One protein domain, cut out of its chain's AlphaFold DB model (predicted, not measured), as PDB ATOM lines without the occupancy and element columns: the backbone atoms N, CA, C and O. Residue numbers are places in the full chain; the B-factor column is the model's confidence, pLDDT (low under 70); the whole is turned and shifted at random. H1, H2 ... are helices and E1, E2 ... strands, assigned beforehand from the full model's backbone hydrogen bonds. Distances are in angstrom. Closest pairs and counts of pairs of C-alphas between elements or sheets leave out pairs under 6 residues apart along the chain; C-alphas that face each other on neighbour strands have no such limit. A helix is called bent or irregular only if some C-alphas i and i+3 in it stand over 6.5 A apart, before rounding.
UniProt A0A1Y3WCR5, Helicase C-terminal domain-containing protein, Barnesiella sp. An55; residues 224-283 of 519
ATOM      1  N   LYS A 224      20.808  68.745 155.163       88.00
ATOM      2  CA  LYS A 224      19.558  68.079 155.581       88.00
ATOM      3  C   LYS A 224      18.985  67.154 154.504       88.00
ATOM      4  O   LYS A 224      18.446  66.103 154.832       88.00
ATOM      5  N   GLU A 225      19.143  67.534 153.240       89.75
ATOM      6  CA  GLU A 225      18.654  66.804 152.063       89.75
ATOM      7  C   GLU A 225      19.343  65.441 151.876       89.75
ATOM      8  O   GLU A 225      18.726  64.487 151.405       89.75
ATOM      9  N   GLU A 226      20.607  65.331 152.288       92.88
ATOM     10  CA  GLU A 226      21.422  64.120 152.138       92.88
ATOM     11  C   GLU A 226      21.445  63.260 153.407       92.88
ATOM     12  O   GLU A 226      21.675  62.051 153.343       92.88
ATOM     13  N   SER A 227      21.183  63.876 154.562       91.06
ATOM     14  CA  SER A 227      21.401  63.293 155.890       91.06
ATOM     15  C   SER A 227      20.678  61.965 156.112       91.06
ATOM     16  O   SER A 227      21.258  61.054 156.700       91.06
ATOM     17  N   GLN A 228      19.433  61.836 155.643       91.19
ATOM     18  CA  GLN A 228      18.667  60.599 155.822       91.19
ATOM     19  C   GLN A 228      19.242  59.456 154.977       91.19
ATOM     20  O   GLN A 228      19.498  58.382 155.507       91.19
ATOM     21  N   ARG A 229      19.524  59.707 153.691       92.94
ATOM     22  CA  ARG A 229      20.115  58.701 152.789       92.94
ATOM     23  C   ARG A 229      21.488  58.252 153.283       92.94
ATOM     24  O   ARG A 229      21.784  57.064 153.300       92.94
ATOM     25  N   PHE A 230      22.295  59.202 153.748       93.56
ATOM     26  CA  PHE A 230      23.589  58.901 154.343       93.56
ATOM     27  C   PHE A 230      23.459  58.043 155.605       93.56
ATOM     28  O   PHE A 230      24.221  57.095 155.789       93.56
ATOM     29  N   TYR A 231      22.497  58.353 156.477       92.44
ATOM     30  CA  TYR A 231      22.249  57.538 157.659       92.44
ATOM     31  C   TYR A 231      21.866  56.108 157.279       92.44
ATOM     32  O   TYR A 231      22.446  55.176 157.827       92.44
ATOM     33  N   ASP A 232      20.970  55.929 156.310       92.25
ATOM     34  CA  ASP A 232      20.520  54.605 155.872       92.25
ATOM     35  C   ASP A 232      21.679  53.777 155.273       92.25
ATOM     36  O   ASP A 232      21.842  52.603 155.612       92.25
ATOM     37  N   ASP A 233      22.549  54.402 154.470       92.81
ATOM     38  CA  ASP A 233      23.719  53.753 153.859       92.81
ATOM     39  C   ASP A 233      24.797  53.336 154.883       92.81
ATOM     40  O   ASP A 233      25.510  52.343 154.690       92.81
ATOM     41  N   TYR A 234      24.951  54.100 155.973       93.00
ATOM     42  CA  TYR A 234      26.075  53.973 156.913       93.00
ATOM     43  C   TYR A 234      25.667  53.731 158.373       93.00
ATOM     44  O   TYR A 234      26.521  53.811 159.258       93.00
ATOM     45  N   ILE A 235      24.410  53.366 158.644       93.25
ATOM     46  CA  ILE A 235      23.811  53.252 159.989       93.25
ATOM     47  C   ILE A 235      24.675  52.484 161.001       93.25
ATOM     48  O   ILE A 235      24.822  52.887 162.149       93.25
ATOM     49  N   GLN A 236      25.329  51.408 160.566       93.00
ATOM     50  CA  GLN A 236      26.176  50.559 161.414       93.00
ATOM     51  C   GLN A 236      27.468  51.233 161.923       93.00
ATOM     52  O   GLN A 236      28.170  50.647 162.756       93.00
ATOM     53  N   TYR A 237      27.799  52.417 161.400       93.06
ATOM     54  CA  TYR A 237      28.975  53.219 161.744       93.06
ATOM     55  C   TYR A 237      28.611  54.584 162.337       93.06
ATOM     56  O   TYR A 237      29.519  55.372 162.599       93.06
ATOM     57  N   LEU A 238      27.324  54.883 162.528       93.00
ATOM     58  CA  LEU A 238      26.856  56.215 162.896       93.00
ATOM     59  C   LEU A 238      26.029  56.203 164.181       93.00
ATOM     60  O   LEU A 238      25.172  55.347 164.372       93.00
ATOM     61  N   THR A 239      26.221  57.227 165.012       92.81
ATOM     62  CA  THR A 239      25.282  57.593 166.081       92.81
ATOM     63  C   THR A 239      24.725  58.998 165.805       92.81
ATOM     64  O   THR A 239      25.514  59.943 165.723       92.81
ATOM     65  N   PRO A 240      23.402  59.186 165.645       91.81
ATOM     66  CA  PRO A 240      22.817  60.494 165.342       91.81
ATOM     67  C   PRO A 240      22.882  61.456 166.539       91.81
ATOM     68  O   PRO A 240      22.634  61.072 167.681       91.81
ATOM     69  N   LEU A 241      23.180  62.731 166.270       89.19
ATOM     70  CA  LEU A 241      23.279  63.807 167.264       89.19
ATOM     71  C   LEU A 241      22.076  64.747 167.167       89.19
ATOM     72  O   LEU A 241      22.166  65.873 166.670       89.19
ATOM     73  N   GLY A 242      20.937  64.262 167.659       82.31
ATOM     74  CA  GLY A 242      19.659  64.968 167.606       82.31
ATOM     75  C   GLY A 242      18.898  64.731 166.301       82.31
ATOM     76  O   GLY A 242      19.477  64.475 165.246       82.31
ATOM     77  N   ALA A 243      17.571  64.796 166.375       75.88
ATOM     78  CA  ALA A 243      16.708  64.542 165.227       75.88
ATOM     79  C   ALA A 243      16.793  65.687 164.202       75.88
ATOM     80  O   ALA A 243      16.645  66.856 164.556       75.88
ATOM     81  N   GLY A 244      17.019  65.354 162.926       76.38
ATOM     82  CA  GLY A 244      16.977  66.313 161.812       76.38
ATOM     83  C   GLY A 244      18.105  67.354 161.785       76.38
ATOM     84  O   GLY A 244      18.031  68.317 161.020       76.38
ATOM     85  N   THR A 245      19.145  67.181 162.605       84.75
ATOM     86  CA  THR A 245      20.303  68.089 162.656       84.75
ATOM     87  C   THR A 245      21.281  67.859 161.507       84.75
ATOM     88  O   THR A 245      22.062  68.751 161.201       84.75
ATOM     89  N   GLY A 246      21.254  66.669 160.893       89.88
ATOM     90  CA  GLY A 246      22.257  66.233 159.918       89.88
ATOM     91  C   GLY A 246      23.626  65.938 160.531       89.88
ATOM     92  O   GLY A 246      24.612  65.820 159.810       89.88
ATOM     93  N   ARG A 247      23.701  65.828 161.865       94.00
ATOM     94  CA  ARG A 247      24.944  65.615 162.610       94.00
ATOM     95  C   ARG A 247      25.034  64.190 163.116       94.00
ATOM     96  O   ARG A 247      24.082  63.664 163.694       94.00
ATOM     97  N   PHE A 248      26.211  63.601 162.973       93.00
ATOM     98  CA  PHE A 248      26.470  62.229 163.383       93.00
ATOM     99  C   PHE A 248      27.831  62.105 164.060       93.00
ATOM    100  O   PHE A 248      28.791  62.802 163.727       93.00
ATOM    101  N   ILE A 249      27.916  61.165 164.992       91.31
ATOM    102  CA  ILE A 249      29.169  60.570 165.428       91.31
ATOM    103  C   ILE A 249      29.492  59.439 164.449       91.31
ATOM    104  O   ILE A 249      28.745  58.470 164.364       91.31
ATOM    105  N   LEU A 250      30.599  59.553 163.725       91.19
ATOM    106  CA  LEU A 250      31.181  58.502 162.903       91.19
ATOM    107  C   LEU A 250      32.150  57.662 163.740       91.19
ATOM    108  O   LEU A 250      33.210  58.145 164.154       91.19
ATOM    109  N   HIS A 251      31.825  56.380 163.901       89.31
ATOM    110  CA  HIS A 251      32.702  55.357 164.472       89.31
ATOM    111  C   HIS A 251      33.827  55.018 163.484       89.31
ATOM    112  O   HIS A 251      33.833  53.982 162.815       89.31
ATOM    113  N   ALA A 252      34.773  55.952 163.366       85.31
ATOM    114  CA  ALA A 252      35.810  55.989 162.342       85.31
ATOM    115  C   ALA A 252      36.692  54.732 162.318       85.31
ATOM    116  O   ALA A 252      37.056  54.275 161.239       85.31
ATOM    117  N   GLU A 253      37.014  54.158 163.480       82.94
ATOM    118  CA  GLU A 253      37.813  52.928 163.592       82.94
ATOM    119  C   GLU A 253      37.103  51.727 162.960       82.94
ATOM    120  O   GLU A 253      37.690  51.014 162.144       82.94
ATOM    121  N   LYS A 254      35.817  51.551 163.276       87.38
ATOM    122  CA  LYS A 254      34.994  50.481 162.711       87.38
ATOM    123  C   LYS A 254      34.820  50.667 161.203       87.38
ATOM    124  O   LYS A 254      35.082  49.746 160.439       87.38
ATOM    125  N   PHE A 255      34.466  51.879 160.765       90.31
ATOM    126  CA  PHE A 255      34.324  52.188 159.338       90.31
ATOM    127  C   PHE A 255      35.618  51.929 158.559       90.31
ATOM    128  O   PHE A 255      35.595  51.344 157.478       90.31
ATOM    129  N   TRP A 256      36.758  52.349 159.110       89.38
ATOM    130  CA  TRP A 256      38.052  52.116 158.484       89.38
ATOM    131  C   TRP A 256      38.373  50.626 158.376       89.38
ATOM    132  O   TRP A 256      38.731  50.174 157.290       89.38
ATOM    133  N   THR A 257      38.194  49.872 159.461       87.81
ATOM    134  CA  THR A 257      38.452  48.424 159.498       87.81
ATOM    135  C   THR A 257      37.638  47.692 158.431       87.81
ATOM    136  O   THR A 257      38.186  46.888 157.677       87.81
ATOM    137  N   ASP A 258      36.358  48.044 158.307       91.38
ATOM    138  CA  ASP A 258      35.416  47.329 157.446       91.38
ATOM    139  C   ASP A 258      35.468  47.786 155.973       91.38
ATOM    140  O   ASP A 258      35.162  47.000 155.074       91.38
ATOM    141  N   LYS A 259      35.820  49.054 155.689       89.62
ATOM    142  CA  LYS A 259      35.682  49.658 154.342       89.62
ATOM    143  C   LYS A 259      36.937  50.315 153.763       89.62
ATOM    144  O   LYS A 259      36.948  50.586 152.564       89.62
ATOM    145  N   GLN A 260      37.950  50.640 154.566       85.88
ATOM    146  CA  GLN A 260      39.121  51.439 154.149       85.88
ATOM    147  C   GLN A 260      40.455  50.895 154.698       85.88
ATOM    148  O   GLN A 260      41.443  51.626 154.790       85.88
ATOM    149  N   SER A 261      40.514  49.606 155.044       86.25
ATOM    150  CA  SER A 261      41.701  48.943 155.612       86.25
ATOM    151  C   SER A 261      42.876  48.826 154.630       86.25
ATOM    152  O   SER A 261      43.996  48.516 155.028       86.25
ATOM    153  N   ASN A 262      42.648  49.140 153.351       88.62
ATOM    154  CA  ASN A 262      43.669  49.243 152.307       88.62
ATOM    155  C   ASN A 262      44.599  50.463 152.455       88.62
ATOM    156  O   ASN A 262      45.634  50.522 151.791       88.62
ATOM    157  N   ILE A 263      44.243  51.446 153.284       85.56
ATOM    158  CA  ILE A 263      45.102  52.584 153.631       85.56
ATOM    159  C   ILE A 263      45.365  52.605 155.132       85.56
ATOM    160  O   ILE A 263      44.569  52.106 155.919       85.56
ATOM    161  N   SER A 264      46.467  53.222 155.561       77.50
ATOM    162  CA  SER A 264      46.718  53.397 156.994       77.50
ATOM    163  C   SER A 264      45.646  54.291 157.631       77.50
ATOM    164  O   SER A 264      45.171  55.248 157.013       77.50
ATOM    165  N   PHE A 265      45.280  54.017 158.885       74.06
ATOM    166  CA  PHE A 265      44.282  54.815 159.605       74.06
ATOM    167  C   PHE A 265      44.606  56.329 159.653       74.06
ATOM    168  O   PHE A 265      43.702  57.141 159.436       74.06
ATOM    169  N   PRO A 266      45.872  56.765 159.846       73.69
ATOM    170  CA  PRO A 266      46.221  58.185 159.748       73.69
ATOM    171  C   PRO A 266      45.938  58.785 158.365       73.69
ATOM    172  O   PRO A 266      45.415  59.897 158.266       73.69
ATOM    173  N   LEU A 267      46.234  58.045 157.290       76.75
ATOM    174  CA  LEU A 267      45.935  58.484 155.927       76.75
ATOM    175  C   LEU A 267      44.420  58.550 155.686       76.75
ATOM    176  O   LEU A 267      43.948  59.496 155.057       76.75
ATOM    177  N   PHE A 268      43.659  57.596 156.228       85.44
ATOM    178  CA  PHE A 268      42.197  57.625 156.223       85.44
ATOM    179  C   PHE A 268      41.650  58.882 156.908       85.44
ATOM    180  O   PHE A 268      40.870  59.608 156.296       85.44
ATOM    181  N   LYS A 269      42.105  59.201 158.128       79.94
ATOM    182  CA  LYS A 269      41.691  60.420 158.838       79.94
ATOM    183  C   LYS A 269      42.027  61.684 158.056       79.94
ATOM    184  O   LYS A 269      41.171  62.550 157.922       79.94
ATOM    185  N   ARG A 270      43.232  61.786 157.489       80.12
ATOM    186  CA  ARG A 270      43.602  62.931 156.643       80.12
ATOM    187  C   ARG A 270      42.651  63.072 155.454       80.12
ATOM    188  O   ARG A 270      42.158  64.166 155.201       80.12
ATOM    189  N   LYS A 271      42.355  61.976 154.751       85.56
ATOM    190  CA  LYS A 271      41.386  61.980 153.646       85.56
ATOM    191  C   LYS A 271      39.977  62.341 154.113       85.56
ATOM    192  O   LYS A 271      39.285  63.053 153.398       85.56
ATOM    193  N   LEU A 272      39.561  61.897 155.299       87.12
ATOM    194  CA  LEU A 272      38.270  62.257 155.888       87.12
ATOM    195  C   LEU A 272      38.193  63.763 156.155       87.12
ATOM    196  O   LEU A 272      37.215  64.392 155.767       87.12
ATOM    197  N   MET A 273      39.243  64.347 156.742       82.38
ATOM    198  CA  MET A 273      39.318  65.790 156.994       82.38
ATOM    199  C   MET A 273      39.295  66.614 155.704       82.38
ATOM    200  O   MET A 273      38.687  67.677 155.659       82.38
ATOM    201  N   LEU A 274      39.917  66.095 154.642       85.19
ATOM    202  CA  LEU A 274      39.906  66.689 153.304       85.19
ATOM    203  C   LEU A 274      38.622  66.389 152.510       85.19
ATOM    204  O   LEU A 274      38.556  66.736 151.335       85.19
ATOM    205  N   GLN A 275      37.626  65.734 153.119       89.56
ATOM    206  CA  GLN A 275      36.350  65.365 152.487       89.56
ATOM    207  C   GLN A 275      36.507  64.431 151.269       89.56
ATOM    208  O   GLN A 275      35.716  64.442 150.335       89.56
ATOM    209  N   GLN A 276      37.533  63.576 151.273       89.31
ATOM    210  CA  GLN A 276      37.887  62.674 150.164       89.31
ATOM    211  C   GLN A 276      37.412  61.225 150.363       89.31
ATOM    212  O   GLN A 276      37.746  60.353 149.558       89.31
ATOM    213  N   ILE A 277      36.687  60.938 151.449       91.00
ATOM    214  CA  ILE A 277      36.216  59.582 151.782       91.00
ATOM    215  C   ILE A 277      34.840  59.303 151.179       91.00
ATOM    216  O   ILE A 277      34.662  58.306 150.480       91.00
ATOM    217  N   PHE A 278      33.872  60.182 151.428       91.44
ATOM    218  CA  PHE A 278      32.492  59.996 150.992       91.44
ATOM    219  C   PHE A 278      32.264  60.749 149.682       91.44
ATOM    220  O   PHE A 278      31.996  61.939 149.683       91.44
ATOM    221  N   LYS A 279      32.403  60.064 148.541       85.12
ATOM    222  CA  LYS A 279      32.348  60.717 147.218       85.12
ATOM    223  C   LYS A 279      30.955  61.200 146.803       85.12
ATOM    224  O   LYS A 279      30.856  62.132 146.018       85.12
ATOM    225  N   ASN A 280      29.907  60.548 147.302       89.12
ATOM    226  CA  ASN A 280      28.520  60.818 146.904       89.12
ATOM    227  C   ASN A 280      27.787  61.743 147.886       89.12
ATOM    228  O   ASN A 280      26.595  61.972 147.715       89.12
ATOM    229  N   TYR A 281      28.476  62.206 148.929       91.38
ATOM    230  CA  TYR A 281      27.873  62.914 150.050       91.38
ATOM    231  C   TYR A 281      28.759  64.073 150.486       91.38
ATOM    232  O   TYR A 281      29.975  63.921 150.615       91.38
ATOM    233  N   HIS A 282      28.145  65.207 150.794       91.81
ATOM    234  CA  HIS A 282      28.832  66.387 151.300       91.81
ATOM    235  C   HIS A 282      29.054  66.265 152.807       91.81
ATOM    236  O   HIS A 282      28.394  66.905 153.624       91.81
ATOM    237  N   VAL A 283      29.998  65.401 153.178       92.31
ATOM    238  CA  VAL A 283      30.349  65.155 154.577       92.31
ATOM    239  C   VAL A 283      31.360  66.190 155.046       92.31
ATOM    240  O   VAL A 283      32.525  66.158 154.651       92.31
TER     241      VAL A 283
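Overview. This is residues 224 to 283 of the 519 residues of the protein "Helicase C-terminal domain-containing protein" of Barnesiella sp. An55 (UniProt A0A1Y3WCR5). An elongated body has the irregular helix H1 beside a small two-stranded hairpin, E1 and E2, at one end, and two short helices, H2 and H3, set nearly crosswise to each other at the other. After H3, residues 274 to 283 fold back toward the first half as a tail with no named element. The printed part has 60 residues, with three named helices and two named strands in the order H1, E1, E2, H2, H3; the sheet E1 - E2 is antiparallel and the class is mostly helix. The whole is compact, with a radius of gyration of the C-alphas of 11.6 A, and spans 33 by 19 by 16 A.

Along the chain. H1, residues 224 to 237, begins at C-alpha 224 (19.558, 68.079, 155.581) and is 18.6 A long; it is irregular, with C-alphas 233 and 236 8.6 A apart. E1 is residues 238 to 240 and E2 residues 247 to 250. H2, residues 252 to 259, is 10.2 A long. H3, residues 265 to 273, is 12.3 A long and ends at C-alpha 273 (39.318, 65.790, 156.994).

Arrangement. The closest C-alphas of H1 and E2, those of Tyr 237 and Leu 250, are 5.8 A apart. E1 and E2 form an antiparallel hairpin, with N 239 and O 249 within hydrogen-bond range at 2.9 A. H1, with residue 237 alone, only just touches H2, with 3 pairs of C-alphas within 8 A; the closest are those of Tyr 237 and Phe 255, 6.0 A. Their lines are about perpendicular, at 78 degrees. H2 and H3 only just touch, also with 3 pairs; the closest C-alphas are those of Trp 256 and Phe 265, 6.9 A, and the lines are about perpendicular, at 76 degrees. H1 and H3 are apart. Every O i to N i+4 pair is within hydrogen-bond range in H2 and H3, and 6 of 10 in H1.

Size, cuts and confidence. The two C-alphas farthest apart, those of Ala 243 and Asn 262, are 33.6 A apart. The printed part has no cut, and no link is long. Mean pLDDT of the printed part is 87.9, and no printed residue is under 70.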